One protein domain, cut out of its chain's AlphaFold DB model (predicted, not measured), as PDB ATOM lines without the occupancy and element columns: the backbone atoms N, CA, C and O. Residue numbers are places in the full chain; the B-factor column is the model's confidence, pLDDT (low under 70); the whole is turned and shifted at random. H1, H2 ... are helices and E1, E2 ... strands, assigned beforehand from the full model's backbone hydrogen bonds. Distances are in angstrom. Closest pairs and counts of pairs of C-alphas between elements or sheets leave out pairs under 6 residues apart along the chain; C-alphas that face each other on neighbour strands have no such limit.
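What this domain is: This is residues 82 to 231 of the 235 residues of an uncharacterized protein of Bacteriovoracaceae bacterium (UniProt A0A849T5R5). The model is a long rod: a strongly twisted sheet of three strands, E1, E2 and E3, lies toward one end, and a long helical hairpin, H1 and H2, reaches to the other. Short H3 lies between the last residues of H2 and E1, short H4 packs over the sheet, and the link of residues 152 to 176 doubles back beside the helical hairpin. The printed part has 150 residues, with four named helices and three named strands in the order H1 H2 H3 E1 E2 E3 H4. The sheet runs E1 E2 E3, antiparallel throughout, and the class is mixed, helices and strands. The whole is loose, with a radius of gyration of the C-alphas of 18.9 A and spans of 66 by 26 by 22 A.

Where its parts are: E1 is residues 177 to 182, 17.1 A; E2 is residues 195 to 203, 26.3 A; E3 is residues 211 to 219, 25.6 A. H1 is residues 82 to 104, 32.4 A, and begins with C-alpha 82 at (38.536, 114.753, -8.469). H2, residues 109 to 135, is 39.3 A long and ends with C-alpha 135 at (48.127, 115.847, -16.744). H3 is residues 143 to 151, 12.9 A. H4, residues 224 to 230, is 10.0 A long and ends with C-alpha 230 at (57.872, 120.780, -0.398).

How they stand to each other: E1, E2 and E3 form a meander, each strand the antiparallel neighbour of the one before. E1 and E2 are a hairpin at 157 degrees, with N 180 and O 199 at 2.9 A, within hydrogen-bond range. E2 and E3 are a hairpin at 161 degrees, with N 200 and O 214 at 2.8 A. H4 is on the sheet at a height over the sheet of 8.8 A, over E2 and slantwise to the strands, at 51 degrees to E2 on the local plane; the closest C-alphas of H4 and E2 are those of Cys 228 and Cys 196, 6.3 A apart. H3 only grazes the sheet with residues 144 to 151; its closest C-alpha pair with E1 is Met 145 and Ile 182, 5.6 A. H2 touches H3 with residues 131 to 135 alone, closest at the C-alphas of Ser 135 and Gly 146, 5.2 A; this helical hairpin has a shallow tilt of 33 degrees, only just short of steep, opposite ways. H1 and H2 touch as a helical hairpin at a shallow tilt of 14 degrees, opposite ways, closest at the C-alphas of Tyr 103 and Thr 109, 5.7 A. H1 only grazes the sheet, with residues 82 to 87. H2 is not on the sheet, and H3 and H4 are apart. In H1, H2 and H4 every O i to N i+4 pair is within hydrogen-bond range; in H3, 4 of 5 are.

The domain as a whole: The two C-alphas farthest apart are those of Gly 106 and Arg 190, 66.8 A. The printed part has no cut. The links H3 to E1, 25 residues, and E1 to E2, 12 residues, are long. Mean pLDDT of the printed part is 82.8; residues 141 to 148, 183 to 188 and 221 to 231 are under 70.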
ATOM      1  N   THR A  82      38.400 115.601  -9.663       92.00
ATOM      2  CA  THR A  82      38.536 114.753  -8.469       92.00
ATOM      3  C   THR A  82      37.168 114.369  -7.904       92.00
ATOM      4  O   THR A  82      36.935 113.192  -7.632       92.00
ATOM      5  N   ALA A  83      36.226 115.308  -7.781       93.81
ATOM      6  CA  ALA A  83      34.881 115.013  -7.282       93.81
ATOM      7  C   ALA A  83      34.126 114.026  -8.193       93.81
ATOM      8  O   ALA A  83      33.531 113.055  -7.714       93.81
ATOM      9  N   LYS A  84      34.192 114.224  -9.519       95.00
ATOM     10  CA  LYS A  84      33.621 113.283 -10.501       95.00
ATOM     11  C   LYS A  84      34.249 111.898 -10.379       95.00
ATOM     12  O   LYS A  84      33.531 110.896 -10.399       95.00
ATOM     13  N   TYR A  85      35.569 111.845 -10.232       94.69
ATOM     14  CA  TYR A  85      36.322 110.612 -10.067       94.69
ATOM     15  C   TYR A  85      35.909 109.847  -8.802       94.69
ATOM     16  O   TYR A  85      35.579 108.664  -8.902       94.69
ATOM     17  N   ILE A  86      35.828 110.517  -7.646       94.62
ATOM     18  CA  ILE A  86      35.345 109.914  -6.393       94.62
ATOM     19  C   ILE A  86      33.934 109.361  -6.577       94.62
ATOM     20  O   ILE A  86      33.712 108.177  -6.350       94.62
ATOM     21  N   LYS A  87      32.991 110.159  -7.090       95.31
ATOM     22  CA  LYS A  87      31.606 109.709  -7.316       95.31
ATOM     23  C   LYS A  87      31.536 108.472  -8.218       95.31
ATOM     24  O   LYS A  87      30.743 107.562  -7.973       95.31
ATOM     25  N   ALA A  88      32.353 108.433  -9.267       95.12
ATOM     26  CA  ALA A  88      32.429 107.307 -10.188       95.12
ATOM     27  C   ALA A  88      33.002 106.041  -9.529       95.12
ATOM     28  O   ALA A  88      32.503 104.947  -9.795       95.12
ATOM     29  N   MET A  89      34.020 106.191  -8.680       94.75
ATOM     30  CA  MET A  89      34.644 105.092  -7.943       94.75
ATOM     31  C   MET A  89      33.764 104.571  -6.811       94.75
ATOM     32  O   MET A  89      33.635 103.362  -6.659       94.75
ATOM     33  N   THR A  90      33.063 105.448  -6.096       95.00
ATOM     34  CA  THR A  90      32.076 105.070  -5.080       95.00
ATOM     35  C   THR A  90      30.972 104.191  -5.672       95.00
ATOM     36  O   THR A  90      30.628 103.159  -5.100       95.00
ATOM     37  N   LYS A  91      30.451 104.535  -6.859       94.94
ATOM     38  CA  LYS A  91      29.472 103.691  -7.570       94.94
ATOM     39  C   LYS A  91      30.029 102.306  -7.905       94.94
ATOM     40  O   LYS A  91      29.323 101.314  -7.763       94.94
ATOM     41  N   LEU A  92      31.288 102.238  -8.339       95.00
ATOM     42  CA  LEU A  92      31.949 100.964  -8.628       95.00
ATOM     43  C   LEU A  92      32.188 100.150  -7.351       95.00
ATOM     44  O   LEU A  92      31.987  98.946  -7.380       95.00
ATOM     45  N   ASN A  93      32.539 100.778  -6.226       94.81
ATOM     46  CA  ASN A  93      32.660 100.091  -4.936       94.81
ATOM     47  C   ASN A  93      31.327  99.475  -4.491       94.81
ATOM     48  O   ASN A  93      31.306  98.323  -4.067       94.81
ATOM     49  N   TRP A  94      30.211 100.201  -4.634       94.81
ATOM     50  CA  TRP A  94      28.876  99.643  -4.380       94.81
ATOM     51  C   TRP A  94      28.568  98.445  -5.288       94.81
ATOM     52  O   TRP A  94      28.076  97.419  -4.817       94.81
ATOM     53  N   LEU A  95      28.921  98.530  -6.575       94.12
ATOM     54  CA  LEU A  95      28.782  97.408  -7.504       94.12
ATOM     55  C   LEU A  95      29.641  96.204  -7.083       94.12
ATOM     56  O   LEU A  95      29.132  95.093  -7.021       94.12
ATOM     57  N   PHE A  96      30.914  96.401  -6.735       93.94
ATOM     58  CA  PHE A  96      31.770  95.308  -6.265       93.94
ATOM     59  C   PHE A  96      31.221  94.651  -5.004       93.94
ATOM     60  O   PHE A  96      31.146  93.429  -4.946       93.94
ATOM     61  N   ARG A  97      30.744  95.446  -4.040       92.31
ATOM     62  CA  ARG A  97      30.157  94.918  -2.808       92.31
ATOM     63  C   ARG A  97      28.935  94.038  -3.088       92.31
ATOM     64  O   ARG A  97      28.821  92.956  -2.522       92.31
ATOM     65  N   THR A  98      28.044  94.480  -3.974       91.62
ATOM     66  CA  THR A  98      26.833  93.722  -4.346       91.62
ATOM     67  C   THR A  98      27.161  92.443  -5.121       91.62
ATOM     68  O   THR A  98      26.619  91.378  -4.814       91.62
ATOM     69  N   LEU A  99      28.099  92.509  -6.071       91.62
ATOM     70  CA  LEU A  99      28.574  91.341  -6.817       91.62
ATOM     71  C   LEU A  99      29.285  90.334  -5.909       91.62
ATOM     72  O   LEU A  99      29.053  89.136  -6.035       91.62
ATOM     73  N   PHE A 100      30.100  90.804  -4.963       89.81
ATOM     74  CA  PHE A 100      30.797  89.945  -4.009       89.81
ATOM     75  C   PHE A 100      29.821  89.175  -3.114       89.81
ATOM     76  O   PHE A 100      29.956  87.963  -2.964       89.81
ATOM     77  N   VAL A 101      28.794  89.848  -2.580       89.88
ATOM     78  CA  VAL A 101      27.731  89.192  -1.796       89.88
ATOM     79  C   VAL A 101      26.989  88.150  -2.642       89.88
ATOM     80  O   VAL A 101      26.756  87.041  -2.171       89.88
ATOM     81  N   SER A 102      26.680  88.468  -3.901       87.44
ATOM     82  CA  SER A 102      25.995  87.542  -4.819       87.44
ATOM     83  C   SER A 102      26.841  86.304  -5.138       87.44
ATOM     84  O   SER A 102      26.324  85.187  -5.162       87.44
ATOM     85  N   TYR A 103      28.150  86.492  -5.333       86.56
ATOM     86  CA  TYR A 103      29.104  85.404  -5.546       86.56
ATOM     87  C   TYR A 103      29.221  84.504  -4.310       86.56
ATOM     88  O   TYR A 103      29.139  83.284  -4.431       86.56
ATOM     89  N   ALA A 104      29.359  85.101  -3.122       86.56
ATOM     90  CA  ALA A 104      29.441  84.376  -1.855       86.56
ATOM     91  C   ALA A 104      28.151  83.597  -1.536       86.56
ATOM     92  O   ALA A 104      28.214  82.528  -0.938       86.56
ATOM     93  N   ALA A 105      26.995  84.098  -1.981       87.81
ATOM     94  CA  ALA A 105      25.705  83.418  -1.877       87.81
ATOM     95  C   ALA A 105      25.504  82.289  -2.913       87.81
ATOM     96  O   ALA A 105      24.455  81.652  -2.922       87.81
ATOM     97  N   GLY A 106      26.476  82.038  -3.803       81.94
ATOM     98  CA  GLY A 106      26.411  80.969  -4.806       81.94
ATOM     99  C   GLY A 106      25.495  81.260  -6.002       81.94
ATOM    100  O   GLY A 106      25.201  80.358  -6.785       81.94
ATOM    101  N   ILE A 107      25.051  82.508  -6.182       79.56
ATOM    102  CA  ILE A 107      24.109  82.880  -7.245       79.56
ATOM    103  C   ILE A 107      24.865  83.054  -8.567       79.56
ATOM    104  O   ILE A 107      25.681  83.961  -8.706       79.56
ATOM    105  N   ASN A 108      24.564  82.192  -9.545       75.81
ATOM    106  CA  ASN A 108      25.015  82.265 -10.944       75.81
ATOM    107  C   ASN A 108      26.485  82.711 -11.117       75.81
ATOM    108  O   ASN A 108      26.806  83.722 -11.753       75.81
ATOM    109  N   THR A 109      27.386  81.940 -10.506       80.88
ATOM    110  CA  THR A 109      28.801  82.284 -10.287       80.88
ATOM    111  C   THR A 109      29.559  82.658 -11.562       80.88
ATOM    112  O   THR A 109      30.428  83.528 -11.515       80.88
ATOM    113  N   ALA A 110      29.210  82.077 -12.716       87.38
ATOM    114  CA  ALA A 110      29.828  82.401 -14.001       87.38
ATOM    115  C   ALA A 110      29.502  83.831 -14.472       87.38
ATOM    116  O   ALA A 110      30.407  84.583 -14.843       87.38
ATOM    117  N   GLN A 111      28.229  84.236 -14.414       88.25
ATOM    118  CA  GLN A 111      27.808  85.587 -14.800       88.25
ATOM    119  C   GLN A 111      28.365  86.638 -13.839       88.25
ATOM    120  O   GLN A 111      28.871  87.672 -14.275       88.25
ATOM    121  N   VAL A 112      28.344  86.347 -12.535       88.12
ATOM    122  CA  VAL A 112      28.895  87.244 -11.513       88.12
ATOM    123  C   VAL A 112      30.406  87.411 -11.686       88.12
ATOM    124  O   VAL A 112      30.905  88.534 -11.624       88.12
ATOM    125  N   LYS A 113      31.142  86.335 -11.993       87.75
ATOM    126  CA  LYS A 113      32.583  86.406 -12.281       87.75
ATOM    127  C   LYS A 113      32.880  87.280 -13.502       87.75
ATOM    128  O   LYS A 113      33.761  88.132 -13.433       87.75
ATOM    129  N   MET A 114      32.117  87.134 -14.589       91.00
ATOM    130  CA  MET A 114      32.249  88.014 -15.760       91.00
ATOM    131  C   MET A 114      31.941  89.479 -15.420       91.00
ATOM    132  O   MET A 114      32.674  90.378 -15.837       91.00
ATOM    133  N   ALA A 115      30.899  89.731 -14.624       91.12
ATOM    134  CA  ALA A 115      30.552  91.075 -14.178       91.12
ATOM    135  C   ALA A 115      31.680  91.707 -13.342       91.12
ATOM    136  O   ALA A 115      32.047  92.857 -13.594       91.12
ATOM    137  N   ILE A 116      32.288  90.952 -12.421       91.62
ATOM    138  CA  ILE A 116      33.440  91.397 -11.622       91.62
ATOM    139  C   ILE A 116      34.612  91.791 -12.530       91.62
ATOM    140  O   ILE A 116      35.155  92.886 -12.377       91.62
ATOM    141  N   GLU A 117      34.977  90.957 -13.505       92.50
ATOM    142  CA  GLU A 117      36.085  91.260 -14.421       92.50
ATOM    143  C   GLU A 117      35.799  92.493 -15.294       92.50
ATOM    144  O   GLU A 117      36.649  93.377 -15.432       92.50
ATOM    145  N   SER A 118      34.569  92.640 -15.795       93.88
ATOM    146  CA  SER A 118      34.168  93.842 -16.540       93.88
ATOM    147  C   SER A 118      34.250  95.114 -15.681       93.88
ATOM    148  O   SER A 118      34.746  96.153 -16.131       93.88
ATOM    149  N   ALA A 119      33.846  95.028 -14.410       94.25
ATOM    150  CA  ALA A 119      33.918  96.131 -13.465       94.25
ATOM    151  C   ALA A 119      35.373  96.490 -13.122       94.25
ATOM    152  O   ALA A 119      35.690  97.675 -12.973       94.25
ATOM    153  N   LYS A 120      36.282  95.504 -13.050       94.25
ATOM    154  CA  LYS A 120      37.726  95.733 -12.844       94.25
ATOM    155  C   LYS A 120      38.324  96.535 -13.990       94.25
ATOM    156  O   LYS A 120      39.024  97.518 -13.736       94.25
ATOM    157  N   ILE A 121      37.998  96.167 -15.230       93.88
ATOM    158  CA  ILE A 121      38.430  96.901 -16.425       93.88
ATOM    159  C   ILE A 121      37.872  98.325 -16.384       93.88
ATOM    160  O   ILE A 121      38.640  99.283 -16.451       93.88
ATOM    161  N   ALA A 122      36.560  98.485 -16.176       94.69
ATOM    162  CA  ALA A 122      35.919  99.798 -16.116       94.69
ATOM    163  C   ALA A 122      36.546 100.708 -15.046       94.69
ATOM    164  O   ALA A 122      36.792 101.895 -15.287       94.69
ATOM    165  N   ARG A 123      36.855 100.147 -13.871       94.62
ATOM    166  CA  ARG A 123      37.567 100.837 -12.795       94.62
ATOM    167  C   ARG A 123      38.954 101.287 -13.242       94.62
ATOM    168  O   ARG A 123      39.272 102.470 -13.126       94.62
ATOM    169  N   GLN A 124      39.766 100.384 -13.779       93.25
ATOM    170  CA  GLN A 124      41.127 100.715 -14.196       93.25
ATOM    171  C   GLN A 124      41.136 101.763 -15.318       93.25
ATOM    172  O   GLN A 124      41.895 102.731 -15.255       93.25
ATOM    173  N   THR A 125      40.235 101.650 -16.295       94.56
ATOM    174  CA  THR A 125      40.070 102.644 -17.363       94.56
ATOM    175  C   THR A 125      39.698 104.014 -16.806       94.56
ATOM    176  O   THR A 125      40.282 105.017 -17.216       94.56
ATOM    177  N   ARG A 126      38.773 104.088 -15.839       94.69
ATOM    178  CA  ARG A 126      38.422 105.361 -15.191       94.69
ATOM    179  C   ARG A 126      39.583 105.967 -14.418       94.69
ATOM    180  O   ARG A 126      39.745 107.184 -14.442       94.69
ATOM    181  N   HIS A 127      40.389 105.140 -13.763       94.00
ATOM    182  CA  HIS A 127      41.585 105.607 -13.077       94.00
ATOM    183  C   HIS A 127      42.601 106.203 -14.049       94.00
ATOM    184  O   HIS A 127      42.997 107.355 -13.892       94.00
ATOM    185  N   LEU A 128      42.943 105.476 -15.113       92.25
ATOM    186  CA  LEU A 128      43.857 105.957 -16.149       92.25
ATOM    187  C   LEU A 128      43.344 107.227 -16.833       92.25
ATOM    188  O   LEU A 128      44.115 108.153 -17.087       92.25
ATOM    189  N   TYR A 129      42.038 107.293 -17.101       92.75
ATOM    190  CA  TYR A 129      41.404 108.491 -17.637       92.75
ATOM    191  C   TYR A 129      41.578 109.682 -16.693       92.75
ATOM    192  O   TYR A 129      42.004 110.746 -17.137       92.75
ATOM    193  N   TYR A 130      41.335 109.498 -15.393       92.25
ATOM    194  CA  TYR A 130      41.549 110.540 -14.393       92.25
ATOM    195  C   TYR A 130      43.009 111.015 -14.358       92.25
ATOM    196  O   TYR A 130      43.252 112.215 -14.468       92.25
ATOM    197  N   LEU A 131      43.990 110.104 -14.324       89.25
ATOM    198  CA  LEU A 131      45.414 110.474 -14.367       89.25
ATOM    199  C   LEU A 131      45.770 111.271 -15.636       89.25
ATOM    200  O   LEU A 131      46.531 112.238 -15.584       89.25
ATOM    201  N   LYS A 132      45.189 110.897 -16.783       88.50
ATOM    202  CA  LYS A 132      45.360 111.603 -18.060       88.50
ATOM    203  C   LYS A 132      44.713 112.990 -18.057       88.50
ATOM    204  O   LYS A 132      45.249 113.909 -18.668       88.50
ATOM    205  N   VAL A 133      43.565 113.152 -17.404       87.88
ATOM    206  CA  VAL A 133      42.892 114.450 -17.269       87.88
ATOM    207  C   VAL A 133      43.701 115.384 -16.371       87.88
ATOM    208  O   VAL A 133      43.921 116.536 -16.745       87.88
ATOM    209  N   LEU A 134      44.228 114.875 -15.253       84.56
ATOM    210  CA  LEU A 134      45.096 115.646 -14.358       84.56
ATOM    211  C   LEU A 134      46.338 116.194 -15.079       84.56
ATOM    212  O   LEU A 134      46.741 117.327 -14.828       84.56
ATOM    213  N   SER A 135      46.930 115.426 -16.002       80.00
ATOM    214  CA  SER A 135      48.127 115.847 -16.744       80.00
ATOM    215  C   SER A 135      47.854 116.763 -17.942       80.00
ATOM    216  O   SER A 135      48.778 117.410 -18.430       80.00
ATOM    217  N   ARG A 136      46.608 116.845 -18.425       82.31
ATOM    218  CA  ARG A 136      46.225 117.619 -19.624       82.31
ATOM    219  C   ARG A 136      45.481 118.919 -19.325       82.31
ATOM    220  O   ARG A 136      44.942 119.536 -20.244       82.31
ATOM    221  N   ASN A 137      45.417 119.349 -18.066       82.50
ATOM    222  CA  ASN A 137      44.722 120.585 -17.728       82.50
ATOM    223  C   ASN A 137      45.437 121.805 -18.337       82.50
ATOM    224  O   ASN A 137      46.516 122.193 -17.898       82.50
ATOM    225  N   LYS A 138      44.784 122.457 -19.307       81.25
ATOM    226  CA  LYS A 138      45.304 123.635 -20.024       81.25
ATOM    227  C   LYS A 138      45.633 124.833 -19.127       81.25
ATOM    228  O   LYS A 138      46.424 125.682 -19.521       81.25
ATOM    229  N   TYR A 139      45.016 124.924 -17.949       81.50
ATOM    230  CA  TYR A 139      45.270 126.005 -16.995       81.50
ATOM    231  C   TYR A 139      46.474 125.715 -16.088       81.50
ATOM    232  O   TYR A 139      47.032 126.633 -15.488       81.50
ATOM    233  N   CYS A 140      46.896 124.452 -16.006       75.81
ATOM    234  CA  CYS A 140      48.045 124.024 -15.224       75.81
ATOM    235  C   CYS A 140      49.278 123.987 -16.130       75.81
ATOM    236  O   CYS A 140      49.667 122.958 -16.669       75.81
ATOM    237  N   SER A 141      49.875 125.154 -16.343       59.69
ATOM    238  CA  SER A 141      50.935 125.368 -17.331       59.69
ATOM    239  C   SER A 141      52.329 124.853 -16.918       59.69
ATOM    240  O   SER A 141      53.295 125.137 -17.622       59.69
ATOM    241  N   SER A 142      52.469 124.135 -15.793       64.19
ATOM    242  CA  SER A 142      53.743 123.533 -15.356       64.19
ATOM    243  C   SER A 142      53.613 122.013 -15.162       64.19
ATOM    244  O   SER A 142      52.674 121.579 -14.487       64.19
ATOM    245  N   PRO A 143      54.571 121.201 -15.660       61.56
ATOM    246  CA  PRO A 143      54.655 119.763 -15.374       61.56
ATOM    247  C   PRO A 143      54.653 119.440 -13.870       61.56
ATOM    248  O   PRO A 143      54.129 118.411 -13.443       61.56
ATOM    249  N   GLU A 144      55.193 120.348 -13.056       62.66
ATOM    250  CA  GLU A 144      55.300 120.211 -11.599       62.66
ATOM    251  C   GLU A 144      53.922 120.224 -10.913       62.66
ATOM    252  O   GLU A 144      53.731 119.573  -9.885       62.66
ATOM    253  N   MET A 145      52.929 120.901 -11.504       64.88
ATOM    254  CA  MET A 145      51.569 120.968 -10.952       64.88
ATOM    255  C   MET A 145      50.847 119.625 -11.037       64.88
ATOM    256  O   MET A 145      50.215 119.200 -10.069       64.88
ATOM    257  N   GLY A 146      50.961 118.941 -12.180       64.31
ATOM    258  CA  GLY A 146      50.373 117.615 -12.362       64.31
ATOM    259  C   GLY A 146      50.991 116.597 -11.403       64.31
ATOM    260  O   GLY A 146      50.280 115.783 -10.817       64.31
ATOM    261  N   ALA A 147      52.303 116.693 -11.162       67.38
ATOM    262  CA  ALA A 147      53.019 115.791 -10.265       67.38
ATOM    263  C   ALA A 147      52.512 115.842  -8.809       67.38
ATOM    264  O   ALA A 147      52.421 114.795  -8.168       67.38
ATOM    265  N   SER A 148      52.136 117.020  -8.294       69.56
ATOM    266  CA  SER A 148      51.566 117.180  -6.941       69.56
ATOM    267  C   SER A 148      50.254 116.396  -6.770       69.56
ATOM    268  O   SER A 148      50.117 115.597  -5.841       69.56
ATOM    269  N   HIS A 149      49.323 116.520  -7.724       73.75
ATOM    270  CA  HIS A 149      48.065 115.760  -7.711       73.75
ATOM    271  C   HIS A 149      48.261 114.253  -7.925       73.75
ATOM    272  O   HIS A 149      47.520 113.455  -7.353       73.75
ATOM    273  N   LEU A 150      49.261 113.846  -8.716       74.44
ATOM    274  CA  LEU A 150      49.579 112.431  -8.943       74.44
ATOM    275  C   LEU A 150      50.209 111.751  -7.717       74.44
ATOM    276  O   LEU A 150      50.066 110.541  -7.554       74.44
ATOM    277  N   ARG A 151      50.897 112.507  -6.852       75.81
ATOM    278  CA  ARG A 151      51.451 111.986  -5.591       75.81
ATOM    279  C   ARG A 151      50.375 111.773  -4.529       75.81
ATOM    280  O   ARG A 151      50.454 110.809  -3.773       75.81
ATOM    281  N   ASN A 152      49.364 112.639  -4.498       79.06
ATOM    282  CA  ASN A 152      48.321 112.648  -3.473       79.06
ATOM    283  C   ASN A 152      46.979 112.161  -4.041       79.06
ATOM    284  O   ASN A 152      45.995 112.899  -4.091       79.06
ATOM    285  N   LEU A 153      46.952 110.901  -4.482       85.88
ATOM    286  CA  LEU A 153      45.731 110.243  -4.945       85.88
ATOM    287  C   LEU A 153      44.826 109.839  -3.765       85.88
ATOM    288  O   LEU A 153      45.330 109.440  -2.714       85.88
ATOM    289  N   PRO A 154      43.492 109.868  -3.940       88.19
ATOM    290  CA  PRO A 154      42.548 109.521  -2.871       88.19
ATOM    291  C   PRO A 154      42.564 108.032  -2.489       88.19
ATOM    292  O   PRO A 154      42.334 107.674  -1.334       88.19
ATOM    293  N   TYR A 155      42.840 107.152  -3.452       90.94
ATOM    294  CA  TYR A 155      42.888 105.703  -3.248       90.94
ATOM    295  C   TYR A 155      44.329 105.205  -3.265       90.94
ATOM    296  O   TYR A 155      45.187 105.775  -3.943       90.94
ATOM    297  N   GLN A 156      44.589 104.119  -2.539       90.88
ATOM    298  CA  GLN A 156      45.902 103.489  -2.540       90.88
ATOM    299  C   GLN A 156      46.228 102.891  -3.908       90.88
ATOM    300  O   GLN A 156      45.373 102.291  -4.564       90.88
ATOM    301  N   THR A 157      47.490 103.015  -4.311       88.56
ATOM    302  CA  THR A 157      47.981 102.502  -5.591       88.56
ATOM    303  C   THR A 157      49.289 101.735  -5.433       88.56
ATOM    304  O   THR A 157      50.072 101.975  -4.514       88.56
ATOM    305  N   ASN A 158      49.538 100.813  -6.359       83.00
ATOM    306  CA  ASN A 158      50.853 100.280  -6.671       83.00
ATOM    307  C   ASN A 158      51.429 101.113  -7.819       83.00
ATOM    308  O   ASN A 158      50.851 101.151  -8.906       83.00
ATOM    309  N   LYS A 159      52.569 101.775  -7.579       74.62
ATOM    310  CA  LYS A 159      53.291 102.571  -8.590       74.62
ATOM    311  C   LYS A 159      52.392 103.594  -9.318       74.62
ATOM    312  O   LYS A 159      52.502 103.733 -10.531       74.62
ATOM    313  N   ILE A 160      51.495 104.286  -8.599       77.19
ATOM    314  CA  ILE A 160      50.548 105.322  -9.091       77.19
ATOM    315  C   ILE A 160      49.453 104.792 -10.036       77.19
ATOM    316  O   ILE A 160      48.356 105.334 -10.049       77.19
ATOM    317  N   ILE A 161      49.716 103.731 -10.798       82.75
ATOM    318  CA  ILE A 161      48.884 103.294 -11.923       82.75
ATOM    319  C   ILE A 161      47.825 102.274 -11.502       82.75
ATOM    320  O   ILE A 161      46.712 102.300 -12.023       82.75
ATOM    321  N   THR A 162      48.153 101.344 -10.609       86.69
ATOM    322  CA  THR A 162      47.254 100.223 -10.298       86.69
ATOM    323  C   THR A 162      46.614 100.436  -8.942       86.69
ATOM    324  O   THR A 162      47.319 100.567  -7.948       86.69
ATOM    325  N   LEU A 163      45.287 100.450  -8.879       91.75
ATOM    326  CA  LEU A 163      44.558 100.628  -7.624       91.75
ATOM    327  C   LEU A 163      44.666  99.384  -6.724       91.75
ATOM    328  O   LEU A 163      44.563  98.259  -7.210       91.75
ATOM    329  N   LYS A 164      44.839  99.586  -5.412       92.56
ATOM    330  CA  LYS A 164      44.773  98.508  -4.413       92.56
ATOM    331  C   LYS A 164      43.333  98.254  -3.970       92.56
ATOM    332  O   LYS A 164      42.554  99.195  -3.793       92.56
ATOM    333  N   THR A 165      43.020  96.986  -3.736       92.06
ATOM    334  CA  THR A 165      41.686  96.516  -3.358       92.06
ATOM    335  C   THR A 165      41.700  95.666  -2.097       92.06
ATOM    336  O   THR A 165      42.739  95.149  -1.689       92.06
ATOM    337  N   GLN A 166      40.531  95.552  -1.473       91.81
ATOM    338  CA  GLN A 166      40.239  94.586  -0.418       91.81
ATOM    339  C   GLN A 166      39.843  93.226  -1.020       91.81
ATOM    340  O   GLN A 166      39.724  93.083  -2.238       91.81
ATOM    341  N   MET A 167      39.594  92.237  -0.155       86.81
ATOM    342  CA  MET A 167      39.122  90.903  -0.554       86.81
ATOM    343  C   MET A 167      37.785  90.931  -1.306       86.81
ATOM    344  O   MET A 167      37.561  90.105  -2.183       86.81
ATOM    345  N   ASP A 168      36.911  91.894  -1.000       86.44
ATOM    346  CA  ASP A 168      35.630  92.088  -1.694       86.44
ATOM    347  C   ASP A 168      35.757  92.922  -2.980       86.44
ATOM    348  O   ASP A 168      34.767  93.434  -3.503       86.44
ATOM    349  N   GLU A 169      36.987  93.083  -3.476       88.50
ATOM    350  CA  GLU A 169      37.352  93.874  -4.649       88.50
ATOM    351  C   GLU A 169      37.056  95.378  -4.523       88.50
ATOM    352  O   GLU A 169      37.289  96.121  -5.476       88.50
ATOM    353  N   THR A 170      36.610  95.884  -3.368       92.50
ATOM    354  CA  THR A 170      36.415  97.327  -3.160       92.50
ATOM    355  C   THR A 170      37.744  98.060  -2.984       92.50
ATOM    356  O   THR A 170      38.762  97.483  -2.599       92.50
ATOM    357  N   LEU A 171      37.770  99.353  -3.311       93.44
ATOM    358  CA  LEU A 171      38.984 100.166  -3.224       93.44
ATOM    359  C   LEU A 171      39.378 100.502  -1.788       93.44
ATOM    360  O   LEU A 171      38.526 100.786  -0.951       93.44
ATOM    361  N   ILE A 172      40.684 100.581  -1.532       91.12
ATOM    362  CA  ILE A 172      41.231 101.047  -0.249       91.12
ATOM    363  C   ILE A 172      41.508 102.554  -0.333       91.12
ATOM    364  O   ILE A 172      42.252 103.011  -1.208       91.12
ATOM    365  N   ILE A 173      40.937 103.341   0.585       88.69
ATOM    366  CA  ILE A 173      41.276 104.767   0.729       88.69
ATOM    367  C   ILE A 173      42.716 104.899   1.235       88.69
ATOM    368  O   ILE A 173      43.135 104.200   2.156       88.69
ATOM    369  N   GLY A 174      43.487 105.803   0.627       82.44
ATOM    370  CA  GLY A 174      44.846 106.108   1.077       82.44
ATOM    371  C   GLY A 174      44.843 106.847   2.405       82.44
ATOM    372  O   GLY A 174      45.423 106.382   3.383       82.44
ATOM    373  N   LYS A 175      44.165 107.995   2.429       84.00
ATOM    374  CA  LYS A 175      43.919 108.799   3.624       84.00
ATOM    375  C   LYS A 175      42.524 109.397   3.535       84.00
ATOM    376  O   LYS A 175      42.145 109.887   2.475       84.00
ATOM    377  N   ASN A 176      41.799 109.421   4.649       83.56
ATOM    378  CA  ASN A 176      40.488 110.081   4.715       83.56
ATOM    379  C   ASN A 176      40.605 111.595   4.496       83.56
ATOM    380  O   ASN A 176      39.645 112.235   4.078       83.56
ATOM    381  N   GLN A 177      41.790 112.153   4.752       87.25
ATOM    382  CA  GLN A 177      42.135 113.532   4.454       87.25
ATOM    383  C   GLN A 177      43.452 113.598   3.686       87.25
ATOM    384  O   GLN A 177      44.459 113.014   4.095       87.25
ATOM    385  N   TRP A 178      43.455 114.320   2.573       87.75
ATOM    386  CA  TRP A 178      44.662 114.590   1.798       87.75
ATOM    387  C   TRP A 178      44.639 116.023   1.286       87.75
ATOM    388  O   TRP A 178      43.583 116.641   1.191       87.75
ATOM    389  N   HIS A 179      45.810 116.557   0.962       85.19
ATOM    390  CA  HIS A 179      45.930 117.902   0.423       85.19
ATOM    391  C   HIS A 179      46.712 117.896  -0.880       85.19
ATOM    392  O   HIS A 179      47.550 117.025  -1.119       85.19
ATOM    393  N   THR A 180      46.447 118.873  -1.732       83.25
ATOM    394  CA  THR A 180      47.183 119.091  -2.974       83.25
ATOM    395  C   THR A 180      47.531 120.558  -3.082       83.25
ATOM    396  O   THR A 180      46.659 121.417  -2.944       83.25
ATOM    397  N   THR A 181      48.796 120.839  -3.363       79.31
ATOM    398  CA  THR A 181      49.281 122.208  -3.523       79.31
ATOM    399  C   THR A 181      49.591 122.458  -4.987       79.31
ATOM    400  O   THR A 181      50.319 121.679  -5.611       79.31
ATOM    401  N   ILE A 182      49.048 123.543  -5.533       74.88
ATOM    402  CA  ILE A 182      49.412 124.048  -6.853       74.88
ATOM    403  C   ILE A 182      50.522 125.069  -6.673       74.88
ATOM    404  O   ILE A 182      50.320 126.143  -6.102       74.88
ATOM    405  N   ILE A 183      51.692 124.723  -7.202       68.81
ATOM    406  CA  ILE A 183      52.856 125.594  -7.250       68.81
ATOM    407  C   ILE A 183      52.935 126.147  -8.666       68.81
ATOM    408  O   ILE A 183      53.144 125.401  -9.625       68.81
ATOM    409  N   LYS A 184      52.763 127.459  -8.812       67.06
ATOM    410  CA  LYS A 184      53.017 128.145 -10.076       67.06
ATOM    411  C   LYS A 184      54.219 129.050  -9.895       67.06
ATOM    412  O   LYS A 184      54.188 129.953  -9.066       67.06
ATOM    413  N   SER A 185      55.270 128.814 -10.681       66.06
ATOM    414  CA  SER A 185      56.438 129.693 -10.672       66.06
ATOM    415  C   SER A 185      56.000 131.127 -11.014       66.06
ATOM    416  O   SER A 185      55.350 131.324 -12.052       66.06
ATOM    417  N   PRO A 186      56.315 132.122 -10.164       66.19
ATOM    418  CA  PRO A 186      55.932 133.514 -10.362       66.19
ATOM    419  C   PRO A 186      56.754 134.149 -11.498       66.19
ATOM    420  O   PRO A 186      57.647 134.961 -11.273       66.19
ATOM    421  N   LYS A 187      56.483 133.776 -12.754       66.88
ATOM    422  CA  LYS A 187      57.171 134.352 -13.919       66.88
ATOM    423  C   LYS A 187      56.635 135.755 -14.210       66.88
ATOM    424  O   LYS A 187      55.507 135.911 -14.669       66.88
ATOM    425  N   GLY A 188      57.469 136.770 -13.989       65.44
ATOM    426  CA  GLY A 188      57.150 138.160 -14.333       65.44
ATOM    427  C   GLY A 188      56.170 138.849 -13.379       65.44
ATOM    428  O   GLY A 188      55.568 139.845 -13.773       65.44
ATOM    429  N   ILE A 189      56.024 138.327 -12.156       71.12
ATOM    430  CA  ILE A 189      55.268 138.950 -11.064       71.12
ATOM    431  C   ILE A 189      56.193 139.260  -9.887       71.12
ATOM    432  O   ILE A 189      57.268 138.666  -9.761       71.12
ATOM    433  N   ARG A 190      55.793 140.181  -9.007       71.25
ATOM    434  CA  ARG A 190      56.581 140.493  -7.810       71.25
ATOM    435  C   ARG A 190      56.508 139.322  -6.825       71.25
ATOM    436  O   ARG A 190      55.417 138.875  -6.492       71.25
ATOM    437  N   LEU A 191      57.651 138.874  -6.295       70.25
ATOM    438  CA  LEU A 191      57.720 137.775  -5.311       70.25
ATOM    439  C   LEU A 191      56.830 138.013  -4.082       70.25
ATOM    440  O   LEU A 191      56.223 137.080  -3.574       70.25
ATOM    441  N   LYS A 192      56.685 139.274  -3.650       72.50
ATOM    442  CA  LYS A 192      55.788 139.671  -2.551       72.50
ATOM    443  C   LYS A 192      54.314 139.313  -2.810       72.50
ATOM    444  O   LYS A 192      53.567 139.106  -1.862       72.50
ATOM    445  N   ASN A 193      53.916 139.236  -4.078       73.00
ATOM    446  CA  ASN A 193      52.550 138.949  -4.515       73.00
ATOM    447  C   ASN A 193      52.383 137.490  -4.977       73.00
ATOM    448  O   ASN A 193      51.297 137.107  -5.420       73.00
ATOM    449  N   ALA A 194      53.442 136.676  -4.886       75.44
ATOM    450  CA  ALA A 194      53.389 135.254  -5.181       75.44
ATOM    451  C   ALA A 194      52.644 134.498  -4.072       75.44
ATOM    452  O   ALA A 194      52.747 134.814  -2.884       75.44
ATOM    453  N   PHE A 195      51.888 133.484  -4.474       81.19
ATOM    454  CA  PHE A 195      51.078 132.656  -3.590       81.19
ATOM    455  C   PHE A 195      50.929 131.257  -4.191       81.19
ATOM    456  O   PHE A 195      51.145 131.052  -5.391       81.19
ATOM    457  N   CYS A 196      50.508 130.315  -3.356       81.44
ATOM    458  CA  CYS A 196      50.090 128.982  -3.763       81.44
ATOM    459  C   CYS A 196      48.654 128.738  -3.338       81.44
ATOM    460  O   CYS A 196      48.168 129.327  -2.373       81.44
ATOM    461  N   LEU A 197      47.999 127.824  -4.042       85.12
ATOM    462  CA  LEU A 197      46.699 127.315  -3.634       85.12
ATOM    463  C   LEU A 197      46.893 125.929  -3.047       85.12
ATOM    464  O   LEU A 197      47.418 125.041  -3.724       85.12
ATOM    465  N   GLN A 198      46.454 125.749  -1.809       86.81
ATOM    466  CA  GLN A 198      46.357 124.442  -1.185       86.81
ATOM    467  C   GLN A 198      44.888 124.055  -1.101       86.81
ATOM    468  O   GLN A 198      44.069 124.807  -0.586       86.81
ATOM    469  N   THR A 199      44.561 122.869  -1.601       88.50
ATOM    470  CA  THR A 199      43.237 122.278  -1.419       88.50
ATOM    471  C   THR A 199      43.335 121.097  -0.479       88.50
ATOM    472  O   THR A 199      44.131 120.191  -0.712       88.50
ATOM    473  N   ASN A 200      42.502 121.100   0.552       90.38
ATOM    474  CA  ASN A 200      42.289 120.002   1.475       90.38
ATOM    475  C   ASN A 200      41.015 119.256   1.070       90.38
ATOM    476  O   ASN A 200      39.945 119.845   0.907       90.38
ATOM    477  N   PHE A 201      41.135 117.947   0.934       90.88
ATOM    478  CA  PHE A 201      40.056 117.036   0.605       90.88
ATOM    479  C   PHE A 201      39.764 116.151   1.805       90.88
ATOM    480  O   PHE A 201      40.686 115.626   2.426       90.88
ATOM    481  N   THR A 202      38.485 115.959   2.117       91.94
ATOM    482  CA  THR A 202      38.039 115.006   3.138       91.94
ATOM    483  C   THR A 202      36.983 114.079   2.558       91.94
ATOM    484  O   THR A 202      35.953 114.537   2.060       91.94
ATOM    485  N   LEU A 203      37.231 112.775   2.666       91.06
ATOM    486  CA  LEU A 203      36.320 111.708   2.278       91.06
ATOM    487  C   LEU A 203      36.008 110.852   3.507       91.06
ATOM    488  O   LEU A 203      36.914 110.308   4.136       91.06
ATOM    489  N   GLN A 204      34.726 110.742   3.857       87.56
ATOM    490  CA  GLN A 204      34.304 110.027   5.066       87.56
ATOM    491  C   GLN A 204      34.484 108.508   4.959       87.56
ATOM    492  O   GLN A 204      34.865 107.866   5.932       87.56
ATOM    493  N   SER A 205      34.187 107.924   3.796       87.50
ATOM    494  CA  SER A 205      34.276 106.477   3.582       87.50
ATOM    495  C   SER A 205      34.405 106.123   2.102       87.50
ATOM    496  O   SER A 205      34.121 106.937   1.222       87.50
ATOM    497  N   THR A 206      34.784 104.874   1.818       86.25
ATOM    498  CA  THR A 206      34.877 104.291   0.463       86.25
ATOM    499  C   THR A 206      33.540 104.229  -0.271       86.25
ATOM    500  O   THR A 206      33.523 104.098  -1.498       86.25
ATOM    501  N   PHE A 207      32.437 104.319   0.474       89.12
ATOM    502  CA  PHE A 207      31.065 104.240  -0.020       89.12
ATOM    503  C   PHE A 207      30.344 105.592  -0.012       89.12
ATOM    504  O   PHE A 207      29.231 105.687  -0.528       89.12
ATOM    505  N   SER A 208      30.980 106.638   0.522       89.12
ATOM    506  CA  SER A 208      30.481 108.005   0.429       89.12
ATOM    507  C   SER A 208      30.919 108.634  -0.891       89.12
ATOM    508  O   SER A 208      32.053 108.469  -1.341       89.12
ATOM    509  N   SER A 209      30.003 109.344  -1.547       87.25
ATOM    510  CA  SER A 209      30.331 110.206  -2.687       87.25
ATOM    511  C   SER A 209      30.540 111.663  -2.279       87.25
ATOM    512  O   SER A 209      30.870 112.487  -3.130       87.25
ATOM    513  N   GLU A 210      30.307 111.994  -1.009       89.12
ATOM    514  CA  GLU A 210      30.457 113.348  -0.494       89.12
ATOM    515  C   GLU A 210      31.929 113.636  -0.215       89.12
ATOM    516  O   GLU A 210      32.529 113.138   0.739       89.12
ATOM    517  N   LEU A 211      32.511 114.455  -1.088       90.94
ATOM    518  CA  LEU A 211      33.862 114.968  -0.956       90.94
ATOM    519  C   LEU A 211      33.785 116.396  -0.420       90.94
ATOM    520  O   LEU A 211      33.312 117.293  -1.120       90.94
ATOM    521  N   LYS A 212      34.266 116.621   0.803       92.62
ATOM    522  CA  LYS A 212      34.433 117.982   1.324       92.62
ATOM    523  C   LYS A 212      35.738 118.555   0.786       92.62
ATOM    524  O   LYS A 212      36.778 117.902   0.877       92.62
ATOM    525  N   ILE A 213      35.667 119.758   0.228       91.75
ATOM    526  CA  ILE A 213      36.792 120.450  -0.403       91.75
ATOM    527  C   ILE A 213      36.930 121.817   0.265       91.75
ATOM    528  O   ILE A 213      35.976 122.590   0.261       91.75
ATOM    529  N   SER A 214      38.102 122.106   0.825       90.75
ATOM    530  CA  SER A 214      38.478 123.443   1.295       90.75
ATOM    531  C   SER A 214      39.703 123.904   0.522       90.75
ATOM    532  O   SER A 214      40.648 123.130   0.385       90.75
ATOM    533  N   THR A 215      39.703 125.132   0.013       88.62
ATOM    534  CA  THR A 215      40.842 125.703  -0.713       88.62
ATOM    535  C   THR A 215      41.285 126.980  -0.024       88.62
ATOM    536  O   THR A 215      40.470 127.856   0.248       88.62
ATOM    537  N   GLU A 216      42.584 127.085   0.220       88.88
ATOM    538  CA  GLU A 216      43.204 128.199   0.922       88.88
ATOM    539  C   GLU A 216      44.355 128.777   0.096       88.88
ATOM    540  O   GLU A 216      45.094 128.064  -0.596       88.88
ATOM    541  N   GLU A 217      44.499 130.096   0.177       86.12
ATOM    542  CA  GLU A 217      45.629 130.825  -0.380       86.12
ATOM    543  C   GLU A 217      46.743 130.929   0.647       86.12
ATOM    544  O   GLU A 217      46.565 131.483   1.731       86.12
ATOM    545  N   ILE A 218      47.920 130.446   0.268       83.50
ATOM    546  CA  ILE A 218      49.112 130.526   1.098       83.50
ATOM    547  C   ILE A 218      50.056 131.539   0.448       83.50
ATOM    548  O   ILE A 218      50.547 131.287  -0.660       83.50
ATOM    549  N   PRO A 219      50.315 132.691   1.088       76.19
ATOM    550  CA  PRO A 219      51.270 133.657   0.565       76.19
ATOM    551  C   PRO A 219      52.686 133.051   0.576       76.19
ATOM    552  O   PRO A 219      53.006 132.239   1.445       76.19
ATOM    553  N   MET A 220      53.545 133.454  -0.370       72.44
ATOM    554  CA  MET A 220      54.933 132.966  -0.493       72.44
ATOM    555  C   MET A 220      56.030 133.975  -0.056       72.44
ATOM    556  O   MET A 220      57.003 134.155  -0.794       72.44
ATOM    557  N   PRO A 221      55.969 134.676   1.097       63.25
ATOM    558  CA  PRO A 221      57.111 135.473   1.547       63.25
ATOM    559  C   PRO A 221      58.279 134.600   2.056       63.25
ATOM    560  O   PRO A 221      58.176 133.917   3.080       63.25
ATOM    561  N   GLY A 222      59.432 134.656   1.381       62.09
ATOM    562  CA  GLY A 222      60.702 134.102   1.883       62.09
ATOM    563  C   GLY A 222      60.654 132.594   2.185       62.09
ATOM    564  O   GLY A 222      60.365 131.798   1.297       62.09
ATOM    565  N   LEU A 223      60.911 132.193   3.441       51.22
ATOM    566  CA  LEU A 223      60.918 130.791   3.918       51.22
ATOM    567  C   LEU A 223      59.601 130.032   3.664       51.22
ATOM    568  O   LEU A 223      59.606 128.809   3.545       51.22
ATOM    569  N   SER A 224      58.467 130.727   3.538       54.12
ATOM    570  CA  SER A 224      57.175 130.100   3.209       54.12
ATOM    571  C   SER A 224      57.090 129.594   1.761       54.12
ATOM    572  O   SER A 224      56.264 128.729   1.465       54.12
ATOM    573  N   ALA A 225      58.019 130.001   0.886       54.00
ATOM    574  CA  ALA A 225      58.208 129.362  -0.413       54.00
ATOM    575  C   ALA A 225      58.586 127.876  -0.276       54.00
ATOM    576  O   ALA A 225      58.178 127.074  -1.113       54.00
ATOM    577  N   LEU A 226      59.278 127.481   0.805       52.34
ATOM    578  CA  LEU A 226      59.575 126.072   1.086       52.34
ATOM    579  C   LEU A 226      58.303 125.275   1.392       52.34
ATOM    580  O   LEU A 226      58.188 124.164   0.894       52.34
ATOM    581  N   LYS A 227      57.324 125.841   2.124       56.16
ATOM    582  CA  LYS A 227      56.021 125.185   2.385       56.16
ATOM    583  C   LYS A 227      55.237 124.934   1.099       56.16
ATOM    584  O   LYS A 227      54.598 123.897   0.951       56.16
ATOM    585  N   CYS A 228      55.317 125.868   0.158       61.22
ATOM    586  CA  CYS A 228      54.765 125.670  -1.171       61.22
ATOM    587  C   CYS A 228      55.511 124.593  -1.962       61.22
ATOM    588  O   CYS A 228      54.864 123.739  -2.552       61.22
ATOM    589  N   LEU A 229      56.847 124.629  -1.978       51.44
ATOM    590  CA  LEU A 229      57.700 123.756  -2.793       51.44
ATOM    591  C   LEU A 229      57.760 122.309  -2.299       51.44
ATOM    592  O   LEU A 229      57.902 121.387  -3.100       51.44
ATOM    593  N   SER A 230      57.671 122.095  -0.991       47.69
ATOM    594  CA  SER A 230      57.872 120.780  -0.398       47.69
ATOM    595  C   SER A 230      56.636 119.886  -0.484       47.69
ATOM    596  O   SER A 230      56.761 118.671  -0.314       47.69
ATOM    597  N   GLY A 231      55.439 120.460  -0.681       48.50
ATOM    598  CA  GLY A 231      54.180 119.747  -0.440       48.50
ATOM    599  C   GLY A 231      54.170 119.032   0.921       48.50
ATOM    600  O   GLY A 231      53.516 117.999   1.074       48.50
TER     601      GLY A 231